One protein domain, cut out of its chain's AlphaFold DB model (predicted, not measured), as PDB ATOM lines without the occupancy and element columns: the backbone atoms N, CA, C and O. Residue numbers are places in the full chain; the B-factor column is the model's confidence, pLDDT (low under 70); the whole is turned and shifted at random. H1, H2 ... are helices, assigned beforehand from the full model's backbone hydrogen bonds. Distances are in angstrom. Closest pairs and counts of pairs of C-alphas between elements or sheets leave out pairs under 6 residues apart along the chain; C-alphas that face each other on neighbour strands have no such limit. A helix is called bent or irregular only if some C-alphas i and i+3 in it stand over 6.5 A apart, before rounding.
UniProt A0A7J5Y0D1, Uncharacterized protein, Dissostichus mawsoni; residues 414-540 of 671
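What this domain is: This is residues 414 to 540 of the 671 residues of an uncharacterized protein of Dissostichus mawsoni (UniProt A0A7J5Y0D1). Look first for the long helix H4, crossed nearly at right angles by H2, with short H3 packed on both; H1 meets H2 near its first end and H6 meets its last. Away from this body, a thin arm, with residues 490 to 496 and 499 to 515 sticking out, holds most of H5 and part of the long loop leading back to H6. The 127 printed residues hold six named helices, H1 to H6 in chain order, and no named strand: all helix, loose, radius of gyration of the C-alphas 17.3 A, spans 49 by 33 by 23 A.

How they stand to each other: Start at H4, residues 464 to 485, only just irregular, with C-alphas 480 and 483 6.6 A apart. The hub H2, residues 435 to 448, touches it about perpendicular at 88 degrees; the closest C-alphas, Phe 443 and Val 471, are 5.2 A apart. H3, residues 453 to 459, touches H4, closest at C-alphas Ser 457 and Arg 464, 5.3 A. H1, residues 414 to 425, only just touches H2, with 3 pairs of C-alphas within 8 A, closest Leu 423 and Thr 437 at 6.6 A. H6, residues 522 to 538, touches H2, closest at C-alphas Ala 448 and Gly 531, 5.6 A. H5, residues 492 to 504, touches no helix. Each O i to N i+4 pair is within hydrogen-bond range in H1, H2, H3 and H5; H4 has 16 of 18, H6 10 of 13.

Where its parts are: Find C-alpha 464 at (22.286, -5.458, 18.527); H4 runs 29.5 A to C-alpha 485 at (40.007, -19.651, -0.235). H6 spans 21.4 A, H2 20.4 A, H5 18.1 A, H1 16.4 A and H3 10.0 A.

The domain as a whole: The C-alphas of Pro 463 and Val 510, the two farthest apart, are 50.8 A apart. The printed part has no cut; H5 to H6 is a long link. Residue 429 and residues 499 to 540 have pLDDT under 70.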
ATOM      1  N   GLN A 414      52.148 -18.194  12.358       79.19
ATOM      2  CA  GLN A 414      51.117 -18.772  11.487       79.19
ATOM      3  C   GLN A 414      49.695 -18.307  11.829       79.19
ATOM      4  O   GLN A 414      48.877 -18.102  10.930       79.19
ATOM      5  N   HIS A 415      49.383 -18.115  13.117       81.94
ATOM      6  CA  HIS A 415      48.095 -17.547  13.517       81.94
ATOM      7  C   HIS A 415      47.930 -16.121  12.976       81.94
ATOM      8  O   HIS A 415      46.936 -15.825  12.310       81.94
ATOM      9  N   ASN A 416      48.926 -15.264  13.210       85.56
ATOM     10  CA  ASN A 416      48.885 -13.857  12.819       85.56
ATOM     11  C   ASN A 416      48.921 -13.691  11.290       85.56
ATOM     12  O   ASN A 416      48.173 -12.882  10.753       85.56
ATOM     13  N   GLU A 417      49.693 -14.517  10.581       89.94
ATOM     14  CA  GLU A 417      49.664 -14.636   9.116       89.94
ATOM     15  C   GLU A 417      48.256 -14.985   8.605       89.94
ATOM     16  O   GLU A 417      47.748 -14.323   7.702       89.94
ATOM     17  N   SER A 418      47.587 -15.982   9.203       86.38
ATOM     18  CA  SER A 418      46.236 -16.384   8.777       86.38
ATOM     19  C   SER A 418      45.166 -15.323   9.064       86.38
ATOM     20  O   SER A 418      44.229 -15.163   8.279       86.38
ATOM     21  N   LEU A 419      45.316 -14.576  10.163       86.19
ATOM     22  CA  LEU A 419      44.413 -13.494  10.546       86.19
ATOM     23  C   LEU A 419      44.614 -12.273   9.644       86.19
ATOM     24  O   LEU A 419      43.631 -11.726   9.153       86.19
ATOM     25  N   ASN A 420      45.862 -11.896   9.358       90.12
ATOM     26  CA  ASN A 420      46.182 -10.812   8.429       90.12
ATOM     27  C   ASN A 420      45.698 -11.137   7.012       90.12
ATOM     28  O   ASN A 420      45.013 -10.320   6.412       90.12
ATOM     29  N   ALA A 421      45.910 -12.362   6.521       90.44
ATOM     30  CA  ALA A 421      45.375 -12.790   5.228       90.44
ATOM     31  C   ALA A 421      43.836 -12.723   5.164       90.44
ATOM     32  O   ALA A 421      43.270 -12.359   4.133       90.44
ATOM     33  N   LEU A 422      43.138 -13.042   6.263       88.44
ATOM     34  CA  LEU A 422      41.687 -12.860   6.356       88.44
ATOM     35  C   LEU A 422      41.296 -11.371   6.375       88.44
ATOM     36  O   LEU A 422      40.314 -11.003   5.729       88.44
ATOM     37  N   LEU A 423      42.052 -10.518   7.074       91.44
ATOM     38  CA  LEU A 423      41.845  -9.066   7.085       91.44
ATOM     39  C   LEU A 423      42.106  -8.424   5.719       91.44
ATOM     40  O   LEU A 423      41.348  -7.537   5.352       91.44
ATOM     41  N   ASP A 424      43.099  -8.884   4.959       92.38
ATOM     42  CA  ASP A 424      43.399  -8.398   3.607       92.38
ATOM     43  C   ASP A 424      42.296  -8.809   2.618       92.38
ATOM     44  O   ASP A 424      41.803  -7.988   1.842       92.38
ATOM     45  N   LEU A 425      41.833 -10.064   2.692       90.44
ATOM     46  CA  LEU A 425      40.736 -10.573   1.861       90.44
ATOM     47  C   LEU A 425      39.395  -9.876   2.161       90.44
ATOM     48  O   LEU A 425      38.646  -9.572   1.236       90.44
ATOM     49  N   LEU A 426      39.103  -9.580   3.433       89.25
ATOM     50  CA  LEU A 426      37.948  -8.767   3.852       89.25
ATOM     51  C   LEU A 426      38.209  -7.250   3.751       89.25
ATOM     52  O   LEU A 426      37.302  -6.445   3.971       89.25
ATOM     53  N   GLY A 427      39.441  -6.854   3.440       78.75
ATOM     54  CA  GLY A 427      39.975  -5.500   3.577       78.75
ATOM     55  C   GLY A 427      39.737  -4.591   2.380       78.75
ATOM     56  O   GLY A 427      40.290  -3.494   2.342       78.75
ATOM     57  N   GLN A 428      38.918  -5.015   1.411       73.88
ATOM     58  CA  GLN A 428      38.633  -4.270   0.181       73.88
ATOM     59  C   GLN A 428      37.843  -2.974   0.459       73.88
ATOM     60  O   GLN A 428      36.619  -2.920   0.384       73.88
ATOM     61  N   GLU A 429      38.594  -1.934   0.833       61.09
ATOM     62  CA  GLU A 429      38.232  -0.518   0.980       61.09
ATOM     63  C   GLU A 429      36.846  -0.240   1.596       61.09
ATOM     64  O   GLU A 429      36.024   0.550   1.115       61.09
ATOM     65  N   ARG A 430      36.587  -0.898   2.728       76.88
ATOM     66  CA  ARG A 430      35.345  -0.763   3.494       76.88
ATOM     67  C   ARG A 430      35.182   0.671   4.024       76.88
ATOM     68  O   ARG A 430      35.731   1.009   5.067       76.88
ATOM     69  N   ARG A 431      34.330   1.484   3.379       76.94
ATOM     70  CA  ARG A 431      33.973   2.879   3.762       76.94
ATOM     71  C   ARG A 431      33.164   3.025   5.072       76.94
ATOM     72  O   ARG A 431      32.292   3.885   5.178       76.94
ATOM     73  N   HIS A 432      33.412   2.171   6.058       75.50
ATOM     74  CA  HIS A 432      32.634   2.042   7.286       75.50
ATOM     75  C   HIS A 432      33.485   2.503   8.473       75.50
ATOM     76  O   HIS A 432      34.614   2.050   8.635       75.50
ATOM     77  N   SER A 433      32.938   3.374   9.326       84.31
ATOM     78  CA  SER A 433      33.666   4.051  10.418       84.31
ATOM     79  C   SER A 433      34.258   3.133  11.497       84.31
ATOM     80  O   SER A 433      34.963   3.615  12.374       84.31
ATOM     81  N   TRP A 434      33.957   1.835  11.456       89.38
ATOM     82  CA  TRP A 434      34.437   0.825  12.403       89.38
ATOM     83  C   TRP A 434      35.722   0.119  11.939       89.38
ATOM     84  O   TRP A 434      36.395  -0.504  12.754       89.38
ATOM     85  N   GLY A 435      36.083   0.218  10.654       93.19
ATOM     86  CA  GLY A 435      37.250  -0.461  10.080       93.19
ATOM     87  C   GLY A 435      37.093  -1.984   9.935       93.19
ATOM     88  O   GLY A 435      36.362  -2.642  10.678       93.19
ATOM     89  N   ALA A 436      37.808  -2.568   8.968       93.06
ATOM     90  CA  ALA A 436      37.729  -4.003   8.671       93.06
ATOM     91  C   ALA A 436      38.132  -4.886   9.869       93.06
ATOM     92  O   ALA A 436      37.544  -5.948  10.078       93.06
ATOM     93  N   THR A 437      39.081  -4.426  10.693       94.19
ATOM     94  CA  THR A 437      39.571  -5.136  11.880       94.19
ATOM     95  C   THR A 437      38.477  -5.346  12.923       94.19
ATOM     96  O   THR A 437      38.238  -6.484  13.324       94.19
ATOM     97  N   ILE A 438      37.752  -4.293  13.324       95.81
ATOM     98  CA  ILE A 438      36.684  -4.420  14.329       95.81
ATOM     99  C   ILE A 438      35.512  -5.221  13.754       95.81
ATOM    100  O   ILE A 438      34.978  -6.090  14.440       95.81
ATOM    101  N   GLU A 439      35.149  -5.009  12.484       95.88
ATOM    102  CA  GLU A 439      34.100  -5.804  11.833       95.88
ATOM    103  C   GLU A 439      34.443  -7.310  11.815       95.88
ATOM    104  O   GLU A 439      33.578  -8.149  12.084       95.88
ATOM    105  N   THR A 440      35.713  -7.658  11.587       95.62
ATOM    106  CA  THR A 440      36.202  -9.045  11.611       95.62
ATOM    107  C   THR A 440      36.265  -9.613  13.032       95.62
ATOM    108  O   THR A 440      35.812 -10.735  13.250       95.62
ATOM    109  N   LEU A 441      36.736  -8.850  14.024       96.06
ATOM    110  CA  LEU A 441      36.748  -9.270  15.434       96.06
ATOM    111  C   LEU A 441      35.330  -9.520  15.974       96.06
ATOM    112  O   LEU A 441      35.091 -10.537  16.626       96.06
ATOM    113  N   VAL A 442      34.369  -8.651  15.641       97.00
ATOM    114  CA  VAL A 442      32.942  -8.820  15.972       97.00
ATOM    115  C   VAL A 442      32.381 -10.110  15.360       97.00
ATOM    116  O   VAL A 442      31.649 -10.839  16.032       97.00
ATOM    117  N   PHE A 443      32.749 -10.437  14.117       96.81
ATOM    118  CA  PHE A 443      32.346 -11.681  13.455       96.81
ATOM    119  C   PHE A 443      32.999 -12.933  14.070       96.81
ATOM    120  O   PHE A 443      32.303 -13.908  14.360       96.81
ATOM    121  N   LEU A 444      34.309 -12.911  14.335       96.31
ATOM    122  CA  LEU A 444      35.028 -14.027  14.962       96.31
ATOM    123  C   LEU A 444      34.529 -14.295  16.392       96.31
ATOM    124  O   LEU A 444      34.288 -15.448  16.759       96.31
ATOM    125  N   PHE A 445      34.278 -13.247  17.179       97.19
ATOM    126  CA  PHE A 445      33.684 -13.374  18.511       97.19
ATOM    127  C   PHE A 445      32.230 -13.867  18.447       97.19
ATOM    128  O   PHE A 445      31.825 -14.706  19.251       97.19
ATOM    129  N   TRP A 446      31.447 -13.445  17.446       97.69
ATOM    130  CA  TRP A 446      30.108 -13.993  17.191       97.69
ATOM    131  C   TRP A 446      30.135 -15.499  16.884       97.69
ATOM    132  O   TRP A 446      29.296 -16.237  17.410       97.69
ATOM    133  N   LEU A 447      31.114 -15.979  16.108       97.00
ATOM    134  CA  LEU A 447      31.330 -17.411  15.879       97.00
ATOM    135  C   LEU A 447      31.702 -18.148  17.176       97.00
ATOM    136  O   LEU A 447      31.080 -19.166  17.501       97.00
ATOM    137  N   ALA A 448      32.667 -17.623  17.940       96.50
ATOM    138  CA  ALA A 448      33.128 -18.212  19.201       96.50
ATOM    139  C   ALA A 448      32.003 -18.297  20.251       96.50
ATOM    140  O   ALA A 448      31.783 -19.350  20.853       96.50
ATOM    141  N   CYS A 449      31.207 -17.234  20.401       95.56
ATOM    142  CA  CYS A 449      30.036 -17.172  21.283       95.56
ATOM    143  C   CYS A 449      28.790 -17.889  20.726       95.56
ATOM    144  O   CYS A 449      27.664 -17.601  21.144       95.56
ATOM    145  N   GLY A 450      28.960 -18.823  19.785       95.00
ATOM    146  CA  GLY A 450      27.886 -19.693  19.309       95.00
ATOM    147  C   GLY A 450      26.740 -18.940  18.635       95.00
ATOM    148  O   GLY A 450      25.585 -19.326  18.800       95.00
ATOM    149  N   THR A 451      27.048 -17.883  17.880       94.38
ATOM    150  CA  THR A 451      26.117 -17.017  17.128       94.38
ATOM    151  C   THR A 451      25.186 -16.128  17.970       94.38
ATOM    152  O   THR A 451      24.160 -15.636  17.492       94.38
ATOM    153  N   SER A 452      25.531 -15.873  19.238       96.88
ATOM    154  CA  SER A 452      24.702 -15.068  20.149       96.88
ATOM    155  C   SER A 452      24.904 -13.554  19.990       96.88
ATOM    156  O   SER A 452      25.728 -12.943  20.671       96.88
ATOM    157  N   TYR A 453      24.071 -12.911  19.163       97.19
ATOM    158  CA  TYR A 453      24.052 -11.448  18.986       97.19
ATOM    159  C   TYR A 453      23.968 -10.643  20.300       97.19
ATOM    160  O   TYR A 453      24.489  -9.532  20.367       97.19
ATOM    161  N   ARG A 454      23.333 -11.181  21.357       97.00
ATOM    162  CA  ARG A 454      23.220 -10.506  22.669       97.00
ATOM    163  C   ARG A 454      24.548 -10.457  23.431       97.00
ATOM    164  O   ARG A 454      24.786  -9.483  24.135       97.00
ATOM    165  N   VAL A 455      25.392 -11.484  23.300       97.50
ATOM    166  CA  VAL A 455      26.705 -11.541  23.972       97.50
ATOM    167  C   VAL A 455      27.679 -10.589  23.284       97.50
ATOM    168  O   VAL A 455      28.287  -9.757  23.945       97.50
ATOM    169  N   VAL A 456      27.736 -10.624  21.951       97.94
ATOM    170  CA  VAL A 456      28.593  -9.736  21.145       97.94
ATOM    171  C   VAL A 456      28.217  -8.261  21.320       97.94
ATOM    172  O   VAL A 456      29.089  -7.420  21.505       97.94
ATOM    173  N   SER A 457      26.916  -7.948  21.342       98.00
ATOM    174  CA  SER A 457      26.405  -6.594  21.610       98.00
ATOM    175  C   SER A 457      26.856  -6.048  22.969       98.00
ATOM    176  O   SER A 457      27.255  -4.892  23.054       98.00
ATOM    177  N   ARG A 458      26.864  -6.885  24.017       97.50
ATOM    178  CA  ARG A 458      27.378  -6.505  25.343       97.50
ATOM    179  C   ARG A 458      28.904  -6.404  25.391       97.50
ATOM    180  O   ARG A 458      29.409  -5.515  26.063       97.50
ATOM    181  N   ALA A 459      29.624  -7.273  24.681       97.12
ATOM    182  CA  ALA A 459      31.088  -7.302  24.702       97.12
ATOM    183  C   ALA A 459      31.740  -6.105  23.995       97.12
ATOM    184  O   ALA A 459      32.715  -5.559  24.491       97.12
ATOM    185  N   PHE A 460      31.181  -5.669  22.865       96.50
ATOM    186  CA  PHE A 460      31.710  -4.538  22.091       96.50
ATOM    187  C   PHE A 460      30.995  -3.202  22.381       96.50
ATOM    188  O   PHE A 460      31.227  -2.223  21.676       96.50
ATOM    189  N   GLY A 461      30.066  -3.156  23.346       97.12
ATOM    190  CA  GLY A 461      29.235  -1.969  23.616       97.12
ATOM    191  C   GLY A 461      28.323  -1.542  22.451       97.12
ATOM    192  O   GLY A 461      27.783  -0.438  22.450       97.12
ATOM    193  N   MET A 462      28.154  -2.392  21.434       97.50
ATOM    194  CA  MET A 462      27.453  -2.056  20.193       97.50
ATOM    195  C   MET A 462      25.958  -2.401  20.261       97.50
ATOM    196  O   MET A 462      25.600  -3.480  20.746       97.50
ATOM    197  N   PRO A 463      25.062  -1.589  19.666       98.00
ATOM    198  CA  PRO A 463      23.664  -1.967  19.472       98.00
ATOM    199  C   PRO A 463      23.521  -3.308  18.736       98.00
ATOM    200  O   PRO A 463      24.230  -3.576  17.763       98.00
ATOM    201  N   ARG A 464      22.556  -4.143  19.152       97.19
ATOM    202  CA  ARG A 464      22.286  -5.458  18.527       97.19
ATOM    203  C   ARG A 464      22.078  -5.364  17.010       97.19
ATOM    204  O   ARG A 464      22.495  -6.260  16.285       97.19
ATOM    205  N   THR A 465      21.467  -4.279  16.539       97.38
ATOM    206  CA  THR A 465      21.246  -3.969  15.117       97.38
ATOM    207  C   THR A 465      22.550  -3.691  14.365       97.38
ATOM    208  O   THR A 465      22.714  -4.167  13.242       97.38
ATOM    209  N   THR A 466      23.505  -2.987  14.980       96.88
ATOM    210  CA  THR A 466      24.854  -2.761  14.434       96.88
ATOM    211  C   THR A 466      25.618  -4.077  14.324       96.88
ATOM    212  O   THR A 466      26.097  -4.409  13.243       96.88
ATOM    213  N   VAL A 467      25.641  -4.882  15.393       97.44
ATOM    214  CA  VAL A 467      26.280  -6.212  15.382       97.44
ATOM    215  C   VAL A 467      25.667  -7.116  14.312       97.44
ATOM    216  O   VAL A 467      26.399  -7.760  13.567       97.44
ATOM    217  N   HIS A 468      24.338  -7.146  14.194       97.25
ATOM    218  CA  HIS A 468      23.644  -7.935  13.174       97.25
ATOM    219  C   HIS A 468      24.063  -7.530  11.752       97.25
ATOM    220  O   HIS A 468      24.354  -8.397  10.931       97.25
ATOM    221  N   ARG A 469      24.140  -6.223  11.464       96.56
ATOM    222  CA  ARG A 469      24.606  -5.699  10.166       96.56
ATOM    223  C   ARG A 469      26.059  -6.087   9.880       96.56
ATOM    224  O   ARG A 469      26.334  -6.576   8.789       96.56
ATOM    225  N   ILE A 470      26.955  -5.924  10.855       96.38
ATOM    226  CA  ILE A 470      28.376  -6.294  10.736       96.38
ATOM    227  C   ILE A 470      28.523  -7.794  10.448       96.38
ATOM    228  O   ILE A 470      29.161  -8.172   9.470       96.38
ATOM    229  N   VAL A 471      27.891  -8.648  11.258       96.75
ATOM    230  CA  VAL A 471      27.968 -10.112  11.119       96.75
ATOM    231  C   VAL A 471      27.428 -10.574   9.770       96.75
ATOM    232  O   VAL A 471      28.096 -11.360   9.102       96.75
ATOM    233  N   HIS A 472      26.254 -10.093   9.346       96.25
ATOM    234  CA  HIS A 472      25.688 -10.461   8.047       96.25
ATOM    235  C   HIS A 472      26.604 -10.047   6.897       96.25
ATOM    236  O   HIS A 472      26.954 -10.886   6.073       96.25
ATOM    237  N   ARG A 473      27.078  -8.798   6.898       95.00
ATOM    238  CA  ARG A 473      27.943  -8.265   5.842       95.00
ATOM    239  C   ARG A 473      29.302  -8.973   5.769       95.00
ATOM    240  O   ARG A 473      29.742  -9.342   4.685       95.00
ATOM    241  N   VAL A 474      29.953  -9.233   6.908       95.31
ATOM    242  CA  VAL A 474      31.189 -10.040   6.937       95.31
ATOM    243  C   VAL A 474      30.915 -11.468   6.463       95.31
ATOM    244  O   VAL A 474      31.720 -12.017   5.721       95.31
ATOM    245  N   THR A 475      29.768 -12.055   6.815       95.38
ATOM    246  CA  THR A 475      29.390 -13.392   6.329       95.38
ATOM    247  C   THR A 475      29.187 -13.416   4.815       95.38
ATOM    248  O   THR A 475      29.630 -14.358   4.169       95.38
ATOM    249  N   GLU A 476      28.539 -12.404   4.241       94.75
ATOM    250  CA  GLU A 476      28.319 -12.285   2.794       94.75
ATOM    251  C   GLU A 476      29.651 -12.181   2.035       94.75
ATOM    252  O   GLU A 476      29.860 -12.912   1.066       94.75
ATOM    253  N   GLU A 477      30.597 -11.382   2.535       94.31
ATOM    254  CA  GLU A 477      31.946 -11.285   1.965       94.31
ATOM    255  C   GLU A 477      32.743 -12.598   2.136       94.31
ATOM    256  O   GLU A 477      33.294 -13.101   1.158       94.31
ATOM    257  N   VAL A 478      32.711 -13.251   3.309       93.31
ATOM    258  CA  VAL A 478      33.308 -14.593   3.516       93.31
ATOM    259  C   VAL A 478      32.689 -15.648   2.585       93.31
ATOM    260  O   VAL A 478      33.395 -16.531   2.094       93.31
ATOM    261  N   VAL A 479      31.385 -15.572   2.301       93.62
ATOM    262  CA  VAL A 479      30.688 -16.484   1.377       93.62
ATOM    263  C   VAL A 479      31.072 -16.221  -0.082       93.62
ATOM    264  O   VAL A 479      31.199 -17.185  -0.836       93.62
ATOM    265  N   ALA A 480      31.327 -14.972  -0.480       93.50
ATOM    266  CA  ALA A 480      31.862 -14.648  -1.805       93.50
ATOM    267  C   ALA A 480      33.320 -15.129  -1.967       93.50
ATOM    268  O   ALA A 480      33.653 -15.839  -2.919       93.50
ATOM    269  N   ILE A 481      34.172 -14.824  -0.982       93.50
ATOM    270  CA  ILE A 481      35.597 -15.198  -0.926       93.50
ATOM    271  C   ILE A 481      35.787 -16.723  -0.797       93.50
ATOM    272  O   ILE A 481      36.831 -17.260  -1.173       93.50
ATOM    273  N   ARG A 482      34.756 -17.461  -0.354       89.62
ATOM    274  CA  ARG A 482      34.733 -18.932  -0.245       89.62
ATOM    275  C   ARG A 482      35.314 -19.645  -1.468       89.62
ATOM    276  O   ARG A 482      36.020 -20.633  -1.302       89.62
ATOM    277  N   HIS A 483      35.014 -19.167  -2.676       85.00
ATOM    278  CA  HIS A 483      35.458 -19.792  -3.927       85.00
ATOM    279  C   HIS A 483      36.935 -19.542  -4.270       85.00
ATOM    280  O   HIS A 483      37.464 -20.220  -5.147       85.00
ATOM    281  N   GLN A 484      37.584 -18.593  -3.592       85.94
ATOM    282  CA  GLN A 484      39.011 -18.287  -3.714       85.94
ATOM    283  C   GLN A 484      39.821 -19.027  -2.638       85.94
ATOM    284  O   GLN A 484      40.856 -19.612  -2.934       85.94
ATOM    285  N   VAL A 485      39.321 -19.043  -1.394       79.44
ATOM    286  CA  VAL A 485      40.007 -19.651  -0.235       79.44
ATOM    287  C   VAL A 485      39.791 -21.164  -0.140       79.44
ATOM    288  O   VAL A 485      40.696 -21.895   0.259       79.44
ATOM    289  N   ILE A 486      38.607 -21.666  -0.505       81.00
ATOM    290  CA  ILE A 486      38.322 -23.105  -0.531       81.00
ATOM    291  C   ILE A 486      38.417 -23.595  -1.974       81.00
ATOM    292  O   ILE A 486      37.428 -23.599  -2.711       81.00
ATOM    293  N   TYR A 487      39.599 -24.070  -2.362       77.56
ATOM    294  CA  TYR A 487      39.751 -24.841  -3.591       77.56
ATOM    295  C   TYR A 487      39.084 -26.213  -3.412       77.56
ATOM    296  O   TYR A 487      39.668 -27.142  -2.855       77.56
ATOM    297  N   LEU A 488      37.823 -26.337  -3.838       75.31
ATOM    298  CA  LEU A 488      37.226 -27.651  -4.067       75.31
ATOM    299  C   LEU A 488      37.837 -28.205  -5.365       75.31
ATOM    300  O   LEU A 488      37.699 -27.520  -6.382       75.31
ATOM    301  N   PRO A 489      38.467 -29.399  -5.360       77.69
ATOM    302  CA  PRO A 489      38.974 -30.019  -6.583       77.69
ATOM    303  C   PRO A 489      37.823 -30.173  -7.582       77.69
ATOM    304  O   PRO A 489      36.762 -30.696  -7.225       77.69
ATOM    305  N   ARG A 490      37.998 -29.649  -8.800       78.19
ATOM    306  CA  ARG A 490      36.949 -29.623  -9.829       78.19
ATOM    307  C   ARG A 490      37.126 -30.730 -10.853       78.19
ATOM    308  O   ARG A 490      36.118 -31.224 -11.356       78.19
ATOM    309  N   THR A 491      38.363 -31.112 -11.159       89.12
ATOM    310  CA  THR A 491      38.655 -32.247 -12.041       89.12
ATOM    311  C   THR A 491      38.969 -33.514 -11.245       89.12
ATOM    312  O   THR A 491      39.184 -33.483 -10.030       89.12
ATOM    313  N   ALA A 492      38.987 -34.658 -11.934       84.19
ATOM    314  CA  ALA A 492      39.513 -35.891 -11.355       84.19
ATOM    315  C   ALA A 492      41.027 -35.774 -11.095       84.19
ATOM    316  O   ALA A 492      41.496 -36.267 -10.071       84.19
ATOM    317  N   GLU A 493      41.768 -35.050 -11.946       84.38
ATOM    318  CA  GLU A 493      43.200 -34.807 -11.739       84.38
ATOM    319  C   GLU A 493      43.467 -33.964 -10.480       84.38
ATOM    320  O   GLU A 493      44.371 -34.299  -9.718       84.38
ATOM    321  N   ASP A 494      42.657 -32.932 -10.196       81.75
ATOM    322  CA  ASP A 494      42.747 -32.160  -8.943       81.75
ATOM    323  C   ASP A 494      42.533 -33.060  -7.714       81.75
ATOM    324  O   ASP A 494      43.170 -32.889  -6.670       81.75
ATOM    325  N   LEU A 495      41.598 -34.012  -7.820       80.12
ATOM    326  CA  LEU A 495      41.259 -34.932  -6.740       80.12
ATOM    327  C   LEU A 495      42.380 -35.955  -6.513       80.12
ATOM    328  O   LEU A 495      42.732 -36.208  -5.361       80.12
ATOM    329  N   GLU A 496      42.974 -36.489  -7.582       80.50
ATOM    330  CA  GLU A 496      44.138 -37.381  -7.516       80.50
ATOM    331  C   GLU A 496      45.404 -36.652  -7.045       80.50
ATOM    332  O   GLU A 496      46.158 -37.188  -6.233       80.50
ATOM    333  N   ALA A 497      45.635 -35.407  -7.468       75.88
ATOM    334  CA  ALA A 497      46.694 -34.566  -6.916       75.88
ATOM    335  C   ALA A 497      46.471 -34.315  -5.412       75.88
ATOM    336  O   ALA A 497      47.407 -34.408  -4.614       75.88
ATOM    337  N   GLY A 498      45.217 -34.080  -5.007       71.62
ATOM    338  CA  GLY A 498      44.810 -33.925  -3.613       71.62
ATOM    339  C   GLY A 498      45.050 -35.173  -2.758       71.62
ATOM    340  O   GLY A 498      45.651 -35.066  -1.687       71.62
ATOM    341  N   THR A 499      44.639 -36.363  -3.209       69.75
ATOM    342  CA  THR A 499      44.865 -37.619  -2.466       69.75
ATOM    343  C   THR A 499      46.348 -37.975  -2.390       69.75
ATOM    344  O   THR A 499      46.838 -38.281  -1.302       69.75
ATOM    345  N   ASN A 500      47.094 -37.827  -3.490       65.00
ATOM    346  CA  ASN A 500      48.546 -38.017  -3.500       65.00
ATOM    347  C   ASN A 500      49.266 -37.030  -2.562       65.00
ATOM    348  O   ASN A 500      50.229 -37.412  -1.894       65.00
ATOM    349  N   CYS A 501      48.793 -35.782  -2.455       55.06
ATOM    350  CA  CYS A 501      49.309 -34.819  -1.483       55.06
ATOM    351  C   CYS A 501      49.011 -35.259  -0.041       55.06
ATOM    352  O   CYS A 501      49.912 -35.255   0.794       55.06
ATOM    353  N   VAL A 502      47.780 -35.691   0.261       53.81
ATOM    354  CA  VAL A 502      47.401 -36.179   1.601       53.81
ATOM    355  C   VAL A 502      48.232 -37.400   2.013       53.81
ATOM    356  O   VAL A 502      48.708 -37.441   3.147       53.81
ATOM    357  N   GLN A 503      48.477 -38.351   1.105       50.22
ATOM    358  CA  GLN A 503      49.312 -39.526   1.387       50.22
ATOM    359  C   GLN A 503      50.815 -39.206   1.474       50.22
ATOM    360  O   GLN A 503      51.522 -39.886   2.212       50.22
ATOM    361  N   ARG A 504      51.317 -38.156   0.803       46.56
ATOM    362  CA  ARG A 504      52.721 -37.701   0.930       46.56
ATOM    363  C   ARG A 504      52.985 -36.726   2.082       46.56
ATOM    364  O   ARG A 504      54.143 -36.518   2.424       46.56
ATOM    365  N   CYS A 505      51.962 -36.160   2.721       42.47
ATOM    366  CA  CYS A 505      52.130 -35.310   3.909       42.47
ATOM    367  C   CYS A 505      52.397 -36.091   5.217       42.47
ATOM    368  O   CYS A 505      52.505 -35.478   6.281       42.47
ATOM    369  N   LEU A 506      52.530 -37.419   5.151       35.00
ATOM    370  CA  LEU A 506      52.928 -38.293   6.253       35.00
ATOM    371  C   LEU A 506      54.223 -39.047   5.864       35.00
ATOM    372  O   LEU A 506      54.113 -40.091   5.224       35.00
ATOM    373  N   PRO A 507      55.445 -38.596   6.236       45.00
ATOM    374  CA  PRO A 507      55.829 -37.376   6.957       45.00
ATOM    375  C   PRO A 507      56.535 -36.315   6.071       45.00
ATOM    376  O   PRO A 507      56.837 -36.531   4.902       45.00
ATOM    377  N   TRP A 508      56.831 -35.144   6.643       32.88
ATOM    378  CA  TRP A 508      57.346 -33.962   5.934       32.88
ATOM    379  C   TRP A 508      58.776 -34.077   5.360       32.88
ATOM    380  O   TRP A 508      59.734 -34.127   6.133       32.88
ATOM    381  N   ARG A 509      58.930 -33.901   4.033       34.47
ATOM    382  CA  ARG A 509      59.891 -32.959   3.389       34.47
ATOM    383  C   ARG A 509      59.828 -32.992   1.850       34.47
ATOM    384  O   ARG A 509      60.089 -34.033   1.271       34.47
ATOM    385  N   VAL A 510      59.607 -31.831   1.221       31.70
ATOM    386  CA  VAL A 510      60.179 -31.334  -0.063       31.70
ATOM    387  C   VAL A 510      59.677 -29.883  -0.246       31.70
ATOM    388  O   VAL A 510      58.517 -29.626   0.077       31.70
ATOM    389  N   PRO A 511      60.501 -28.918  -0.704       44.84
ATOM    390  CA  PRO A 511      60.064 -27.535  -0.918       44.84
ATOM    391  C   PRO A 511      59.406 -27.313  -2.293       44.84
ATOM    392  O   PRO A 511      59.803 -27.920  -3.285       44.84
ATOM    393  N   MET A 512      58.468 -26.366  -2.356       31.97
ATOM    394  CA  MET A 512      57.978 -25.725  -3.585       31.97
ATOM    395  C   MET A 512      57.807 -24.218  -3.343       31.97
ATOM    396  O   MET A 512      57.606 -23.789  -2.206       31.97
ATOM    397  N   HIS A 513      57.937 -23.408  -4.397       38.12
ATOM    398  CA  HIS A 513      57.943 -21.944  -4.297       38.12
ATOM    399  C   HIS A 513      56.549 -21.355  -4.028       38.12
ATOM    400  O   HIS A 513      55.641 -21.540  -4.831       38.12
ATOM    401  N   GLY A 514      56.440 -20.547  -2.966       34.09
ATOM    402  CA  GLY A 514      55.273 -19.708  -2.664       34.09
ATOM    403  C   GLY A 514      54.114 -20.465  -1.994       34.09
ATOM    404  O   GLY A 514      53.585 -21.401  -2.590       34.09
ATOM    405  N   PRO A 515      53.681 -20.091  -0.775       37.16
ATOM    406  CA  PRO A 515      52.560 -20.752  -0.111       37.16
ATOM    407  C   PRO A 515      51.201 -20.213  -0.602       37.16
ATOM    408  O   PRO A 515      50.911 -19.031  -0.409       37.16
ATOM    409  N   PRO A 516      50.304 -21.057  -1.146       42.81
ATOM    410  CA  PRO A 516      48.879 -20.746  -1.167       42.81
ATOM    411  C   PRO A 516      48.362 -20.730   0.277       42.81
ATOM    412  O   PRO A 516      48.684 -21.626   1.064       42.81
ATOM    413  N   ILE A 517      47.552 -19.735   0.642       43.00
ATOM    414  CA  ILE A 517      47.066 -19.575   2.021       43.00
ATOM    415  C   ILE A 517      45.892 -20.533   2.273       43.00
ATOM    416  O   ILE A 517      44.717 -20.172   2.207       43.00
ATOM    417  N   TYR A 518      46.226 -21.794   2.547       41.34
ATOM    418  CA  TYR A 518      45.273 -22.860   2.848       41.34
ATOM    419  C   TYR A 518      44.624 -22.681   4.231       41.34
ATOM    420  O   TYR A 518      44.986 -23.369   5.190       41.34
ATOM    421  N   ILE A 519      43.607 -21.820   4.335       43.69
ATOM    422  CA  ILE A 519      42.712 -21.802   5.501       43.69
ATOM    423  C   ILE A 519      41.913 -23.114   5.503       43.69
ATOM    424  O   ILE A 519      40.870 -23.250   4.857       43.69
ATOM    425  N   ARG A 520      42.420 -24.121   6.222       43.22
ATOM    426  CA  ARG A 520      41.754 -25.418   6.355       43.22
ATOM    427  C   ARG A 520      40.422 -25.218   7.072       43.22
ATOM    428  O   ARG A 520      40.363 -24.923   8.256       43.22
ATOM    429  N   VAL A 521      39.331 -25.459   6.354       39.91
ATOM    430  CA  VAL A 521      37.943 -25.280   6.822       39.91
ATOM    431  C   VAL A 521      37.634 -26.060   8.113       39.91
ATOM    432  O   VAL A 521      36.784 -25.656   8.907       39.91
ATOM    433  N   TYR A 522      38.351 -27.159   8.353       33.00
ATOM    434  CA  TYR A 522      38.300 -27.929   9.597       33.00
ATOM    435  C   TYR A 522      38.706 -27.109  10.830       33.00
ATOM    436  O   TYR A 522      38.155 -27.334  11.910       33.00
ATOM    437  N   ASP A 523      39.583 -26.114  10.678       46.03
ATOM    438  CA  ASP A 523      39.973 -25.235  11.770       46.03
ATOM    439  C   ASP A 523      38.843 -24.284  12.208       46.03
ATOM    440  O   ASP A 523      38.878 -23.865  13.352       46.03
ATOM    441  N   LEU A 524      37.760 -24.052  11.439       41.47
ATOM    442  CA  LEU A 524      36.556 -23.379  11.982       41.47
ATOM    443  C   LEU A 524      35.799 -24.265  12.988       41.47
ATOM    444  O   LEU A 524      35.294 -23.785  14.005       41.47
ATOM    445  N   ALA A 525      35.718 -25.575  12.729       38.91
ATOM    446  CA  ALA A 525      35.131 -26.520  13.682       38.91
ATOM    447  C   ALA A 525      36.038 -26.688  14.910       38.91
ATOM    448  O   ALA A 525      35.554 -26.729  16.043       38.91
ATOM    449  N   LYS A 526      37.356 -26.695  14.691       40.72
ATOM    450  CA  LYS A 526      38.369 -26.687  15.746       40.72
ATOM    451  C   LYS A 526      38.321 -25.394  16.568       40.72
ATOM    452  O   LYS A 526      38.312 -25.495  17.785       40.72
ATOM    453  N   TRP A 527      38.148 -24.219  15.955       45.34
ATOM    454  CA  TRP A 527      37.921 -22.914  16.605       45.34
ATOM    455  C   TRP A 527      36.644 -22.879  17.451       45.34
ATOM    456  O   TRP A 527      36.578 -22.130  18.418       45.34
ATOM    457  N   ARG A 528      35.635 -23.715  17.186       42.47
ATOM    458  CA  ARG A 528      34.491 -23.851  18.110       42.47
ATOM    459  C   ARG A 528      34.858 -24.576  19.418       42.47
ATOM    460  O   ARG A 528      34.164 -24.422  20.424       42.47
ATOM    461  N   SER A 529      35.941 -25.353  19.409       41.50
ATOM    462  CA  SER A 529      36.549 -25.961  20.599       41.50
ATOM    463  C   SER A 529      37.629 -25.038  21.183       41.50
ATOM    464  O   SER A 529      37.493 -24.530  22.295       41.50
ATOM    465  N   GLN A 530      38.649 -24.727  20.376       42.12
ATOM    466  CA  GLN A 530      39.798 -23.895  20.719       42.12
ATOM    467  C   GLN A 530      39.462 -22.426  20.951       42.12
ATOM    468  O   GLN A 530      40.225 -21.786  21.643       42.12
ATOM    469  N   GLY A 531      38.347 -21.870  20.474       39.19
ATOM    470  CA  GLY A 531      37.992 -20.458  20.692       39.19
ATOM    471  C   GLY A 531      37.844 -20.086  22.172       39.19
ATOM    472  O   GLY A 531      38.039 -18.935  22.542       39.19
ATOM    473  N   ARG A 532      37.578 -21.076  23.036       43.22
ATOM    474  CA  ARG A 532      37.626 -20.923  24.500       43.22
ATOM    475  C   ARG A 532      39.066 -20.785  25.003       43.22
ATOM    476  O   ARG A 532      39.338 -19.935  25.841       43.22
ATOM    477  N   SER A 533      39.976 -21.584  24.442       39.69
ATOM    478  CA  SER A 533      41.423 -21.479  24.662       39.69
ATOM    479  C   SER A 533      41.985 -20.190  24.070       39.69
ATOM    480  O   SER A 533      42.800 -19.562  24.708       39.69
ATOM    481  N   LEU A 534      41.524 -19.753  22.897       38.78
ATOM    482  CA  LEU A 534      42.042 -18.588  22.180       38.78
ATOM    483  C   LEU A 534      41.667 -17.283  22.895       38.78
ATOM    484  O   LEU A 534      42.495 -16.388  22.994       38.78
ATOM    485  N   ILE A 535      40.468 -17.213  23.487       42.97
ATOM    486  CA  ILE A 535      40.115 -16.146  24.435       42.97
ATOM    487  C   ILE A 535      41.031 -16.204  25.675       42.97
ATOM    488  O   ILE A 535      41.585 -15.178  26.053       42.97
ATOM    489  N   ALA A 536      41.248 -17.387  26.266       40.28
ATOM    490  CA  ALA A 536      42.089 -17.551  27.460       40.28
ATOM    491  C   ALA A 536      43.597 -17.284  27.221       40.28
ATOM    492  O   ALA A 536      44.292 -16.776  28.100       40.28
ATOM    493  N   GLU A 537      44.104 -17.600  26.034       35.50
ATOM    494  CA  GLU A 537      45.511 -17.513  25.632       35.50
ATOM    495  C   GLU A 537      45.869 -16.086  25.205       35.50
ATOM    496  O   GLU A 537      46.896 -15.562  25.634       35.50
ATOM    497  N   VAL A 538      44.964 -15.390  24.501       35.47
ATOM    498  CA  VAL A 538      45.073 -13.939  24.275       35.47
ATOM    499  C   VAL A 538      45.054 -13.174  25.607       35.47
ATOM    500  O   VAL A 538      45.834 -12.239  25.768       35.47
ATOM    501  N   THR A 539      44.267 -13.601  26.608       38.31
ATOM    502  CA  THR A 539      44.343 -13.021  27.969       38.31
ATOM    503  C   THR A 539      45.567 -13.445  28.784       38.31
ATOM    504  O   THR A 539      45.835 -12.842  29.819       38.31
ATOM    505  N   GLY A 540      46.302 -14.480  28.369       32.94
ATOM    506  CA  GLY A 540      47.432 -15.031  29.128       32.94
ATOM    507  C   GLY A 540      48.788 -14.385  28.827       32.94
ATOM    508  O   GLY A 540      49.740 -14.622  29.562       32.94
TER     509      GLY A 540